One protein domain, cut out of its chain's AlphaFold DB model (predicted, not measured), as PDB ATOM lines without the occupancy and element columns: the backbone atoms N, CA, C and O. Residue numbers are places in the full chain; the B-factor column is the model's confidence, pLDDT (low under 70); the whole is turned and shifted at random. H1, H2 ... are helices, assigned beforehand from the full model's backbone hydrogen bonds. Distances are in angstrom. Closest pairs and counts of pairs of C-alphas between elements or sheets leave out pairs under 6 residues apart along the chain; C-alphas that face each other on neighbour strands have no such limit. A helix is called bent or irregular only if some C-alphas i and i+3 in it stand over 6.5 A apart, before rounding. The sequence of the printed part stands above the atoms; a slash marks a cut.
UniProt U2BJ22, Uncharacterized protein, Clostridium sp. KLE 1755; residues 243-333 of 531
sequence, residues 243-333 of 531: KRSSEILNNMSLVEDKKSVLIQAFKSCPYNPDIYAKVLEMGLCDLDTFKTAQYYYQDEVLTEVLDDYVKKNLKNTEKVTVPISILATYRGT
ATOM      1  N   LYS A 243      -0.973  19.938  70.811       65.62
ATOM      2  CA  LYS A 243      -1.430  21.040  69.964       65.62
ATOM      3  C   LYS A 243      -2.919  20.920  69.709       65.62
ATOM      4  O   LYS A 243      -3.646  21.898  69.864       65.62
ATOM      5  N   ARG A 244      -3.393  19.711  69.400       75.00
ATOM      6  CA  ARG A 244      -4.831  19.450  69.294       75.00
ATOM      7  C   ARG A 244      -5.550  19.791  70.598       75.00
ATOM      8  O   ARG A 244      -6.585  20.452  70.563       75.00
ATOM      9  N   SER A 245      -4.982  19.401  71.737       74.31
ATOM     10  CA  SER A 245      -5.496  19.773  73.056       74.31
ATOM     11  C   SER A 245      -5.550  21.294  73.252       74.31
ATOM     12  O   SER A 245      -6.583  21.816  73.669       74.31
ATOM     13  N   SER A 246      -4.490  22.032  72.912       72.81
ATOM     14  CA  SER A 246      -4.459  23.498  73.032       72.81
ATOM     15  C   SER A 246      -5.423  24.195  72.059       72.81
ATOM     16  O   SER A 246      -6.098  25.152  72.433       72.81
ATOM     17  N   GLU A 247      -5.586  23.681  70.837       75.94
ATOM     18  CA  GLU A 247      -6.620  24.140  69.899       75.94
ATOM     19  C   GLU A 247      -8.031  23.934  70.472       75.94
ATOM     20  O   GLU A 247      -8.885  24.811  70.339       75.94
ATOM     21  N   ILE A 248      -8.280  22.809  71.154       78.25
ATOM     22  CA  ILE A 248      -9.544  22.575  71.860       78.25
ATOM     23  C   ILE A 248      -9.720  23.594  72.991       78.25
ATOM     24  O   ILE A 248     -10.809  24.156  73.114       78.25
ATOM     25  N   LEU A 249      -8.673  23.898  73.768       76.44
ATOM     26  CA  LEU A 249      -8.736  24.919  74.823       76.44
ATOM     27  C   LEU A 249      -9.118  26.303  74.279       76.44
ATOM     28  O   LEU A 249      -9.863  27.021  74.943       76.44
ATOM     29  N   ASN A 250      -8.709  26.670  73.062       80.44
ATOM     30  CA  ASN A 250      -9.100  27.951  72.455       80.44
ATOM     31  C   ASN A 250     -10.623  28.090  72.264       80.44
ATOM     32  O   ASN A 250     -11.162  29.203  72.343       80.44
ATOM     33  N   ASN A 251     -11.344  26.969  72.123       82.81
ATOM     34  CA  ASN A 251     -12.807  26.959  72.060       82.81
ATOM     35  C   ASN A 251     -13.463  27.401  73.369       82.81
ATOM     36  O   ASN A 251     -14.647  27.739  73.362       82.81
ATOM     37  N   MET A 252     -12.720  27.480  74.482       82.56
ATOM     38  CA  MET A 252     -13.220  28.088  75.715       82.56
ATOM     39  C   MET A 252     -13.748  29.496  75.488       82.56
ATOM     40  O   MET A 252     -14.643  29.906  76.204       82.56
ATOM     41  N   SER A 253     -13.235  30.260  74.527       84.25
ATOM     42  CA  SER A 253     -13.776  31.595  74.233       84.25
ATOM     43  C   SER A 253     -15.139  31.561  73.522       84.25
ATOM     44  O   SER A 253     -15.872  32.544  73.570       84.25
ATOM     45  N   LEU A 254     -15.500  30.426  72.915       87.44
ATOM     46  CA  LEU A 254     -16.604  30.296  71.959       87.44
ATOM     47  C   LEU A 254     -17.836  29.575  72.517       87.44
ATOM     48  O   LEU A 254     -18.927  29.742  71.982       87.44
ATOM     49  N   VAL A 255     -17.681  28.763  73.566       89.00
ATOM     50  CA  VAL A 255     -18.772  27.934  74.115       89.00
ATOM     51  C   VAL A 255     -19.054  28.265  75.572       89.00
ATOM     52  O   VAL A 255     -18.142  28.644  76.295       89.00
ATOM     53  N   GLU A 256     -20.293  28.109  76.037       89.56
ATOM     54  CA  GLU A 256     -20.644  28.362  77.444       89.56
ATOM     55  C   GLU A 256     -20.093  27.284  78.385       89.56
ATOM     56  O   GLU A 256     -19.520  27.608  79.427       89.56
ATOM     57  N   ASP A 257     -20.194  26.010  77.994       92.19
ATOM     58  CA  ASP A 257     -19.737  24.874  78.797       92.19
ATOM     59  C   ASP A 257     -18.212  24.695  78.727       92.19
ATOM     60  O   ASP A 257     -17.662  23.864  77.999       92.19
ATOM     61  N   LYS A 258     -17.513  25.503  79.522       91.75
ATOM     62  CA  LYS A 258     -16.052  25.462  79.635       91.75
ATOM     63  C   LYS A 258     -15.545  24.159  80.269       91.75
ATOM     64  O   LYS A 258     -14.430  23.741  79.960       91.75
ATOM     65  N   LYS A 259     -16.337  23.513  81.141       93.62
ATOM     66  CA  LYS A 259     -15.943  22.254  81.799       93.62
ATOM     67  C   LYS A 259     -15.820  21.141  80.760       93.62
ATOM     68  O   LYS A 259     -14.819  20.428  80.750       93.62
ATOM     69  N   SER A 260     -16.775  21.044  79.837       93.94
ATOM     70  CA  SER A 260     -16.689  20.084  78.733       93.94
ATOM     71  C   SER A 260     -15.492  20.343  77.818       93.94
ATOM     72  O   SER A 260     -14.850  19.387  77.386       93.94
ATOM     73  N   VAL A 261     -15.124  21.607  77.566       93.12
ATOM     74  CA  VAL A 261     -13.903  21.930  76.799       93.12
ATOM     75  C   VAL A 261     -12.648  21.403  77.495       93.12
ATOM     76  O   VAL A 261     -11.823  20.769  76.840       93.12
ATOM     77  N   LEU A 262     -12.526  21.603  78.814       93.88
ATOM     78  CA  LEU A 262     -11.412  21.067  79.608       93.88
ATOM     79  C   LEU A 262     -11.319  19.545  79.501       93.88
ATOM     80  O   LEU A 262     -10.235  19.014  79.281       93.88
ATOM     81  N   ILE A 263     -12.452  18.849  79.615       96.31
ATOM     82  CA  ILE A 263     -12.505  17.385  79.521       96.31
ATOM     83  C   ILE A 263     -12.080  16.904  78.127       96.31
ATOM     84  O   ILE A 263     -11.338  15.931  78.014       96.31
ATOM     85  N   GLN A 264     -12.524  17.570  77.058       95.44
ATOM     86  CA  GLN A 264     -12.145  17.195  75.690       95.44
ATOM     87  C   GLN A 264     -10.661  17.463  75.412       95.44
ATOM     88  O   GLN A 264      -9.997  16.623  74.805       95.44
ATOM     89  N   ALA A 265     -10.121  18.586  75.894       85.69
ATOM     90  CA  ALA A 265      -8.690  18.867  75.820       85.69
ATOM     91  C   ALA A 265      -7.882  17.803  76.583       85.69
ATOM     92  O   ALA A 265      -6.944  17.228  76.039       85.69
ATOM     93  N   PHE A 266      -8.321  17.445  77.793       93.88
ATOM     94  CA  PHE A 266      -7.677  16.427  78.626       93.88
ATOM     95  C   PHE A 266      -7.651  15.044  77.973       93.88
ATOM     96  O   PHE A 266      -6.612  14.393  77.961       93.88
ATOM     97  N   LYS A 267      -8.759  14.618  77.355       93.62
ATOM     98  CA  LYS A 267      -8.802  13.372  76.571       93.62
ATOM     99  C   LYS A 267      -7.860  13.401  75.369       93.62
ATOM    100  O   LYS A 267      -7.315  12.366  75.012       93.62
ATOM    101  N   SER A 268      -7.678  14.570  74.754       86.00
ATOM    102  CA  SER A 268      -6.753  14.743  73.633       86.00
ATOM    103  C   SER A 268      -5.290  14.691  74.069       86.00
ATOM    104  O   SER A 268      -4.452  14.251  73.288       86.00
ATOM    105  N   CYS A 269      -4.960  15.183  75.266       80.75
ATOM    106  CA  CYS A 269      -3.606  15.141  75.808       80.75
ATOM    107  C   CYS A 269      -3.604  15.414  77.328       80.75
ATOM    108  O   CYS A 269      -3.652  16.576  77.742       80.75
ATOM    109  N   PRO A 270      -3.501  14.382  78.185       86.81
ATOM    110  CA  PRO A 270      -3.574  14.560  79.637       86.81
ATOM    111  C   PRO A 270      -2.306  15.178  80.240       86.81
ATOM    112  O   PRO A 270      -2.328  15.641  81.376       86.81
ATOM    113  N   TYR A 271      -1.204  15.230  79.492       79.00
ATOM    114  CA  TYR A 271       0.041  15.873  79.910       79.00
ATOM    115  C   TYR A 271       0.173  17.318  79.402       79.00
ATOM    116  O   TYR A 271       1.251  17.890  79.484       79.00
ATOM    117  N   ASN A 272      -0.900  17.932  78.889       77.12
ATOM    118  CA  ASN A 272      -0.897  19.353  78.550       77.12
ATOM    119  C   ASN A 272      -1.065  20.216  79.828       77.12
ATOM    120  O   ASN A 272      -2.162  20.238  80.400       77.12
ATOM    121  N   PRO A 273      -0.034  20.959  80.281       75.44
ATOM    122  CA  PRO A 273      -0.099  21.773  81.496       75.44
ATOM    123  C   PRO A 273      -1.108  22.930  81.405       75.44
ATOM    124  O   PRO A 273      -1.659  23.331  82.434       75.44
ATOM    125  N   ASP A 274      -1.421  23.430  80.203       74.44
ATOM    126  CA  ASP A 274      -2.343  24.560  80.018       74.44
ATOM    127  C   ASP A 274      -3.763  24.220  80.476       74.44
ATOM    128  O   ASP A 274      -4.496  25.087  80.955       74.44
ATOM    129  N   ILE A 275      -4.144  22.943  80.391       86.19
ATOM    130  CA  ILE A 275      -5.431  22.455  80.890       86.19
ATOM    131  C   ILE A 275      -5.525  22.719  82.392       86.19
ATOM    132  O   ILE A 275      -6.497  23.305  82.864       86.19
ATOM    133  N   TYR A 276      -4.503  22.318  83.145       84.88
ATOM    134  CA  TYR A 276      -4.472  22.459  84.599       84.88
ATOM    135  C   TYR A 276      -4.356  23.925  85.022       84.88
ATOM    136  O   TYR A 276      -5.011  24.343  85.978       84.88
ATOM    137  N   ALA A 277      -3.601  24.735  84.272       80.12
ATOM    138  CA  ALA A 277      -3.572  26.180  84.468       80.12
ATOM    139  C   ALA A 277      -4.976  26.793  84.299       80.12
ATOM    140  O   ALA A 277      -5.419  27.569  85.146       80.12
ATOM    141  N   LYS A 278      -5.731  26.385  83.268       82.25
ATOM    142  CA  LYS A 278      -7.118  26.832  83.062       82.25
ATOM    143  C   LYS A 278      -8.072  26.333  84.144       82.25
ATOM    144  O   LYS A 278      -8.917  27.104  84.594       82.25
ATOM    145  N   VAL A 279      -7.921  25.092  84.609       89.31
ATOM    146  CA  VAL A 279      -8.672  24.557  85.761       89.31
ATOM    147  C   VAL A 279      -8.490  25.457  86.990       89.31
ATOM    148  O   VAL A 279      -9.472  25.807  87.648       89.31
ATOM    149  N   LEU A 280      -7.252  25.873  87.270       85.62
ATOM    150  CA  LEU A 280      -6.927  26.772  88.378       85.62
ATOM    151  C   LEU A 280      -7.516  28.178  88.185       85.62
ATOM    152  O   LEU A 280      -8.161  28.704  89.092       85.62
ATOM    153  N   GLU A 281      -7.342  28.776  87.002       84.44
ATOM    154  CA  GLU A 281      -7.898  30.097  86.663       84.44
ATOM    155  C   GLU A 281      -9.418  30.151  86.852       84.44
ATOM    156  O   GLU A 281      -9.960  31.149  87.331       84.44
ATOM    157  N   MET A 282     -10.100  29.060  86.511       84.88
ATOM    158  CA  MET A 282     -11.546  28.922  86.625       84.88
ATOM    159  C   MET A 282     -12.040  28.605  88.043       84.88
ATOM    160  O   MET A 282     -13.250  28.574  88.262       84.88
ATOM    161  N   GLY A 283     -11.143  28.361  89.004       85.75
ATOM    162  CA  GLY A 283     -11.515  27.952  90.361       85.75
ATOM    163  C   GLY A 283     -12.132  26.552  90.431       85.75
ATOM    164  O   GLY A 283     -12.879  26.260  91.357       85.75
ATOM    165  N   LEU A 284     -11.836  25.695  89.449       89.75
ATOM    166  CA  LEU A 284     -12.277  24.297  89.394       89.75
ATOM    167  C   LEU A 284     -11.207  23.334  89.930       89.75
ATOM    168  O   LEU A 284     -11.281  22.135  89.685       89.75
ATOM    169  N   CYS A 285     -10.175  23.855  90.600       87.62
ATOM    170  CA  CYS A 285      -9.046  23.064  91.063       87.62
ATOM    171  C   CYS A 285      -9.447  22.093  92.176       87.62
ATOM    172  O   CYS A 285     -10.096  22.469  93.152       87.62
ATOM    173  N   ASP A 286      -8.969  20.859  92.052       93.94
ATOM    174  CA  ASP A 286      -9.049  19.822  93.070       93.94
ATOM    175  C   ASP A 286      -7.714  19.070  93.153       93.94
ATOM    176  O   ASP A 286      -6.920  19.062  92.207       93.94
ATOM    177  N   LEU A 287      -7.455  18.452  94.306       94.38
ATOM    178  CA  LEU A 287      -6.185  17.778  94.566       94.38
ATOM    179  C   LEU A 287      -5.948  16.589  93.624       94.38
ATOM    180  O   LEU A 287      -4.813  16.358  93.215       94.38
ATOM    181  N   ASP A 288      -6.990  15.834  93.276       96.38
ATOM    182  CA  ASP A 288      -6.857  14.627  92.458       96.38
ATOM    183  C   ASP A 288      -6.505  14.979  91.001       96.38
ATOM    184  O   ASP A 288      -5.638  14.337  90.409       96.38
ATOM    185  N   THR A 289      -7.077  16.055  90.455       96.19
ATOM    186  CA  THR A 289      -6.700  16.621  89.151       96.19
ATOM    187  C   THR A 289      -5.217  16.993  89.097       96.19
ATOM    188  O   THR A 289      -4.532  16.684  88.125       96.19
ATOM    189  N   PHE A 290      -4.677  17.612  90.149       95.38
ATOM    190  CA  PHE A 290      -3.261  17.993  90.176       95.38
ATOM    191  C   PHE A 290      -2.332  16.822  90.541       95.38
ATOM    192  O   PHE A 290      -1.196  16.781  90.080       95.38
ATOM    193  N   LYS A 291      -2.806  15.791  91.249       95.44
ATOM    194  CA  LYS A 291      -2.079  14.510  91.332       95.44
ATOM    195  C   LYS A 291      -1.930  13.854  89.962       95.44
ATOM    196  O   LYS A 291      -0.880  13.287  89.681       95.44
ATOM    197  N   THR A 292      -2.937  13.960  89.095       95.06
ATOM    198  CA  THR A 292      -2.824  13.514  87.698       95.06
ATOM    199  C   THR A 292      -1.796  14.342  86.926       95.06
ATOM    200  O   THR A 292      -0.966  13.773  86.222       95.06
ATOM    201  N   ALA A 293      -1.770  15.663  87.112       87.38
ATOM    202  CA  ALA A 293      -0.734  16.506  86.516       87.38
ATOM    203  C   ALA A 293       0.679  16.097  86.975       87.38
ATOM    204  O   ALA A 293       1.575  15.940  86.147       87.38
ATOM    205  N   GLN A 294       0.868  15.849  88.276       90.38
ATOM    206  CA  GLN A 294       2.125  15.336  88.832       90.38
ATOM    207  C   GLN A 294       2.482  13.945  88.298       90.38
ATOM    208  O   GLN A 294       3.643  13.680  88.002       90.38
ATOM    209  N   TYR A 295       1.501  13.053  88.139       91.62
ATOM    210  CA  TYR A 295       1.720  11.725  87.561       91.62
ATOM    211  C   TYR A 295       2.335  11.806  86.156       91.62
ATOM    212  O   TYR A 295       3.200  10.997  85.817       91.62
ATOM    213  N   TYR A 296       1.923  12.809  85.377       84.19
ATOM    214  CA  TYR A 296       2.478  13.136  84.066       84.19
ATOM    215  C   TYR A 296       3.606  14.180  84.116       84.19
ATOM    216  O   TYR A 296       3.873  14.819  83.105       84.19
ATOM    217  N   TYR A 297       4.284  14.362  85.253       80.38
ATOM    218  CA  TYR A 297       5.454  15.242  85.404       80.38
ATOM    219  C   TYR A 297       5.215  16.716  85.031       80.38
ATOM    220  O   TYR A 297       6.116  17.397  84.545       80.38
ATOM    221  N   GLN A 298       3.992  17.215  85.226       78.12
ATOM    222  CA  GLN A 298       3.634  18.620  84.980       78.12
ATOM    223  C   GLN A 298       3.722  19.484  86.248       78.12
ATOM    224  O   GLN A 298       3.428  20.679  86.223       78.12
ATOM    225  N   ASP A 299       4.107  18.901  87.379       77.69
ATOM    226  CA  ASP A 299       4.197  19.555  88.681       77.69
ATOM    227  C   ASP A 299       5.259  20.658  88.732       77.69
ATOM    228  O   ASP A 299       4.988  21.734  89.273       77.69
ATOM    229  N   GLU A 300       6.422  20.452  88.107       73.31
ATOM    230  CA  GLU A 300       7.471  21.478  88.010       73.31
ATOM    231  C   GLU A 300       6.937  22.745  87.318       73.31
ATOM    232  O   GLU A 300       7.031  23.851  87.852       73.31
ATOM    233  N   VAL A 301       6.273  22.562  86.173       68.25
ATOM    234  CA  VAL A 301       5.658  23.630  85.369       68.25
ATOM    235  C   VAL A 301       4.547  24.336  86.149       68.25
ATOM    236  O   VAL A 301       4.460  25.567  86.144       68.25
ATOM    237  N   LEU A 302       3.690  23.580  86.833       75.56
ATOM    238  CA  LEU A 302       2.511  24.116  87.512       75.56
ATOM    239  C   LEU A 302       2.820  24.754  88.871       75.56
ATOM    240  O   LEU A 302       2.020  25.561  89.340       75.56
ATOM    241  N   THR A 303       3.965  24.449  89.489       79.62
ATOM    242  CA  THR A 303       4.356  25.016  90.791       79.62
ATOM    243  C   THR A 303       4.403  26.545  90.751       79.62
ATOM    244  O   THR A 303       3.827  27.197  91.620       79.62
ATOM    245  N   GLU A 304       5.011  27.137  89.718       74.56
ATOM    246  CA  GLU A 304       5.066  28.601  89.576       74.56
ATOM    247  C   GLU A 304       3.684  29.222  89.329       74.56
ATOM    248  O   GLU A 304       3.378  30.308  89.824       74.56
ATOM    249  N   VAL A 305       2.836  28.534  88.558       77.75
ATOM    250  CA  VAL A 305       1.469  28.985  88.262       77.75
ATOM    251  C   VAL A 305       0.630  29.000  89.544       77.75
ATOM    252  O   VAL A 305      -0.087  29.967  89.808       77.75
ATOM    253  N   LEU A 306       0.767  27.959  90.368       84.75
ATOM    254  CA  LEU A 306       0.131  27.853  91.678       84.75
ATOM    255  C   LEU A 306       0.638  28.927  92.645       84.75
ATOM    256  O   LEU A 306      -0.180  29.579  93.292       84.75
ATOM    257  N   ASP A 307       1.950  29.172  92.709       82.94
ATOM    258  CA  ASP A 307       2.523  30.238  93.541       82.94
ATOM    259  C   ASP A 307       1.942  31.610  93.187       82.94
ATOM    260  O   ASP A 307       1.531  32.370  94.069       82.94
ATOM    261  N   ASP A 308       1.897  31.942  91.896       82.25
ATOM    262  CA  ASP A 308       1.354  33.212  91.419       82.25
ATOM    263  C   ASP A 308      -0.139  33.341  91.722       82.25
ATOM    264  O   ASP A 308      -0.606  34.415  92.115       82.25
ATOM    265  N   TYR A 309      -0.892  32.255  91.546       84.56
ATOM    266  CA  TYR A 309      -2.309  32.221  91.872       84.56
ATOM    267  C   TYR A 309      -2.536  32.444  93.367       84.56
ATOM    268  O   TYR A 309      -3.342  33.302  93.738       84.56
ATOM    269  N   VAL A 310      -1.801  31.732  94.224       90.69
ATOM    270  CA  VAL A 310      -1.883  31.869  95.682       90.69
ATOM    271  C   VAL A 310      -1.556  33.299  96.090       90.69
ATOM    272  O   VAL A 310      -2.384  33.938  96.734       90.69
ATOM    273  N   LYS A 311      -0.426  33.856  95.632       87.94
ATOM    274  CA  LYS A 311      -0.006  35.238  95.934       87.94
ATOM    275  C   LYS A 311      -1.076  36.272  95.574       87.94
ATOM    276  O   LYS A 311      -1.344  37.176  96.364       87.94
ATOM    277  N   LYS A 312      -1.717  36.138  94.406       88.06
ATOM    278  CA  LYS A 312      -2.786  37.050  93.955       88.06
ATOM    279  C   LYS A 312      -4.074  36.917  94.771       88.06
ATOM    280  O   LYS A 312      -4.840  37.876  94.843       88.06
ATOM    281  N   ASN A 313      -4.310  35.759  95.386       88.38
ATOM    282  CA  ASN A 313      -5.553  35.434  96.083       88.38
ATOM    283  C   ASN A 313      -5.394  35.277  97.607       88.38
ATOM    284  O   ASN A 313      -6.360  34.886  98.251       88.38
ATOM    285  N   LEU A 314      -4.253  35.644  98.212       86.75
ATOM    286  CA  LEU A 314      -3.980  35.474  99.657       86.75
ATOM    287  C   LEU A 314      -5.058  36.044 100.593       86.75
ATOM    288  O   LEU A 314      -5.213  35.574 101.713       86.75
ATOM    289  N   LYS A 315      -5.813  37.058 100.153       84.31
ATOM    290  CA  LYS A 315      -6.908  37.653 100.941       84.31
ATOM    291  C   LYS A 315      -8.185  36.803 100.969       84.31
ATOM    292  O   LYS A 315      -9.111  37.143 101.696       84.31
ATOM    293  N   ASN A 316      -8.269  35.766 100.140       85.31
ATOM    294  CA  ASN A 316      -9.411  34.871 100.035       85.31
ATOM    295  C   ASN A 316      -8.956  33.442 100.352       85.31
ATOM    296  O   ASN A 316      -8.537  32.700  99.464       85.31
ATOM    297  N   THR A 317      -9.057  33.076 101.631       75.50
ATOM    298  CA  THR A 317      -8.613  31.783 102.164       75.50
ATOM    299  C   THR A 317      -9.267  30.597 101.450       75.50
ATOM    300  O   THR A 317      -8.594  29.611 101.156       75.50
ATOM    301  N   GLU A 318     -10.549  30.704 101.082       83.31
ATOM    302  CA  GLU A 318     -11.275  29.641 100.370       83.31
ATOM    303  C   GLU A 318     -10.642  29.335  99.007       83.31
ATOM    304  O   GLU A 318     -10.447  28.171  98.661       83.31
ATOM    305  N   LYS A 319     -10.240  30.370  98.256       87.44
ATOM    306  CA  LYS A 319      -9.603  30.199  96.939       87.44
ATOM    307  C   LYS A 319      -8.208  29.593  97.003       87.44
ATOM    308  O   LYS A 319      -7.772  28.996  96.025       87.44
ATOM    309  N   VAL A 320      -7.488  29.785  98.104       91.00
ATOM    310  CA  VAL A 320      -6.086  29.356  98.218       91.00
ATOM    311  C   VAL A 320      -5.917  28.035  98.954       91.00
ATOM    312  O   VAL A 320      -4.883  27.409  98.780       91.00
ATOM    313  N   THR A 321      -6.927  27.556  99.687       90.19
ATOM    314  CA  THR A 321      -6.837  26.305 100.463       90.19
ATOM    315  C   THR A 321      -6.418  25.116  99.591       90.19
ATOM    316  O   THR A 321      -5.384  24.506  99.843       90.19
ATOM    317  N   VAL A 322      -7.151  24.830  98.507       93.94
ATOM    318  CA  VAL A 322      -6.815  23.706  97.611       93.94
ATOM    319  C   VAL A 322      -5.462  23.901  96.902       93.94
ATOM    320  O   VAL A 322      -4.653  22.971  96.921       93.94
ATOM    321  N   PRO A 323      -5.144  25.079  96.322       95.06
ATOM    322  CA  PRO A 323      -3.806  25.350  95.788       95.06
ATOM    323  C   PRO A 323      -2.657  25.133  96.783       95.06
ATOM    324  O   PRO A 323      -1.602  24.645  96.384       95.06
ATOM    325  N   ILE A 324      -2.848  25.453  98.066       94.81
ATOM    326  CA  ILE A 324      -1.848  25.211  99.117       94.81
ATOM    327  C   ILE A 324      -1.638  23.707  99.330       94.81
ATOM    328  O   ILE A 324      -0.489  23.267  99.354       94.81
ATOM    329  N   SER A 325      -2.709  22.908  99.402       95.38
ATOM    330  CA  SER A 325      -2.612  21.442  99.501       95.38
ATOM    331  C   SER A 325      -1.876  20.825  98.302       95.38
ATOM    332  O   SER A 325      -1.088  19.884  98.446       95.38
ATOM    333  N   ILE A 326      -2.105  21.368  97.104       96.00
ATOM    334  CA  ILE A 326      -1.413  20.940  95.883       96.00
ATOM    335  C   ILE A 326       0.077  21.294  95.965       96.00
ATOM    336  O   ILE A 326       0.920  20.423  95.759       96.00
ATOM    337  N   LEU A 327       0.415  22.539  96.320       96.00
ATOM    338  CA  LEU A 327       1.806  22.978  96.487       96.00
ATOM    339  C   LEU A 327       2.550  22.157  97.546       96.00
ATOM    340  O   LEU A 327       3.717  21.821  97.344       96.00
ATOM    341  N   ALA A 328       1.883  21.813  98.649       95.88
ATOM    342  CA  ALA A 328       2.417  20.942  99.690       95.88
ATOM    343  C   ALA A 328       2.795  19.566  99.111       95.88
ATOM    344  O   ALA A 328       3.925  19.105  99.279       95.88
ATOM    345  N   THR A 329       1.890  18.977  98.321       95.69
ATOM    346  CA  THR A 329       2.115  17.698  97.627       95.69
ATOM    347  C   THR A 329       3.287  17.775  96.644       95.69
ATOM    348  O   THR A 329       4.159  16.910  96.660       95.69
ATOM    349  N   TYR A 330       3.344  18.818  95.814       93.00
ATOM    350  CA  TYR A 330       4.397  18.982  94.804       93.00
ATOM    351  C   TYR A 330       5.778  19.196  95.424       93.00
ATOM    352  O   TYR A 330       6.776  18.693  94.921       93.00
ATOM    353  N   ARG A 331       5.845  19.918  96.547       93.69
ATOM    354  CA  ARG A 331       7.105  20.218  97.243       93.69
ATOM    355  C   ARG A 331       7.508  19.167  98.275       93.69
ATOM    356  O   ARG A 331       8.556  19.322  98.896       93.69
ATOM    357  N   GLY A 332       6.693  18.132  98.488       93.69
ATOM    358  CA  GLY A 332       6.949  17.108  99.502       93.69
ATOM    359  C   GLY A 332       6.985  17.666 100.931       93.69
ATOM    360  O   GLY A 332       7.801  17.230 101.739       93.69
ATOM    361  N   THR A 333       6.135  18.649 101.231       95.44
ATOM    362  CA  THR A 333       6.018  19.305 102.545       95.44
ATOM    363  C   THR A 333       4.560  19.308 103.006       95.44
ATOM    364  O   THR A 333       3.669  18.913 102.259       95.44
TER     365      THR A 333
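Overview. This is residues 243 to 333 of the 531 residues of an uncharacterized protein of Clostridium sp. KLE 1755 (UniProt U2BJ22). Six helices stand side by side, nearly aligned, and the printed part turns back after each one, so that neighbours along the chain run opposite ways. H3 is in the middle; the hairpin of H1 and H2 packs on one side of it, and on the other side H4 and H5 lie next to H3, with H6 beyond them, touching both. The longest axis runs across the helices, from the H1 and H2 pair to H6. The printed part has 91 residues with six named helices, H1 to H6 in order, and no named strand; its class is all helix. It is compact, with a radius of gyration of the C-alphas of 12.9 A and spans of 35 by 27 by 18 A.

Arrangement. Start with H1, residues 243 to 253, and H2, residues 258 to 268: they form a helical hairpin and touch at a shallow tilt of 5 degrees, opposite ways, the closest C-alphas being those of Ser 245 and Ala 265, 4.3 A apart. Go on to H3, residues 273 to 281, the hub, which touches four helices. Its Ile 275 comes closest to H2 at Leu 262, C-alphas 6.3 A apart. H1 and H3 only just touch, with 3 pairs of C-alphas within 8 A. H4, residues 287 to 295, touches H3 at a shallow tilt of 18 degrees, opposite ways; their closest C-alphas, of Tyr 276 and Phe 290, are 7.2 A apart. H5, residues 299 to 313, touches H3, the same way at 17 degrees, with the closest C-alphas at Ala 277 and Val 305, 6.9 A. H6, residues 317 to 331, touches H5 at Val 310 and Val 320, closest C-alphas 5.5 A apart, and H4 at Leu 287 and Ile 326, 5.9 A. H3 and H6 are only just apart, at 8.2 A. Every O i to N i+4 pair is within hydrogen-bond range in H2, H3 and H4; in H1 it is 4 of 7, in H5 and H6 9 of 11 each.

Along the chain. Find C-alpha 243 at (-1.430, 21.040, 69.964); from there H1 runs 16.8 A to C-alpha 253. H2 measures 15.4 A, H3 12.5 A and H4 12.2 A. H5 is 20.0 A long and only just irregular, with C-alphas 301 and 304 6.54 A apart. H6, 20.1 A, is irregular, with C-alphas 319 and 322 7.1 A apart, and ends at C-alpha 331, (7.105, 20.218, 97.243).

Size, cuts and confidence. Look at Leu 254 and Thr 333 for the two C-alphas farthest apart, 39.6 A. The printed part has no cut, and its five links are tight. Residues 313 to 318 stand free. The mean pLDDT of the printed part is 86.3, with residues 243 and 301 under 70.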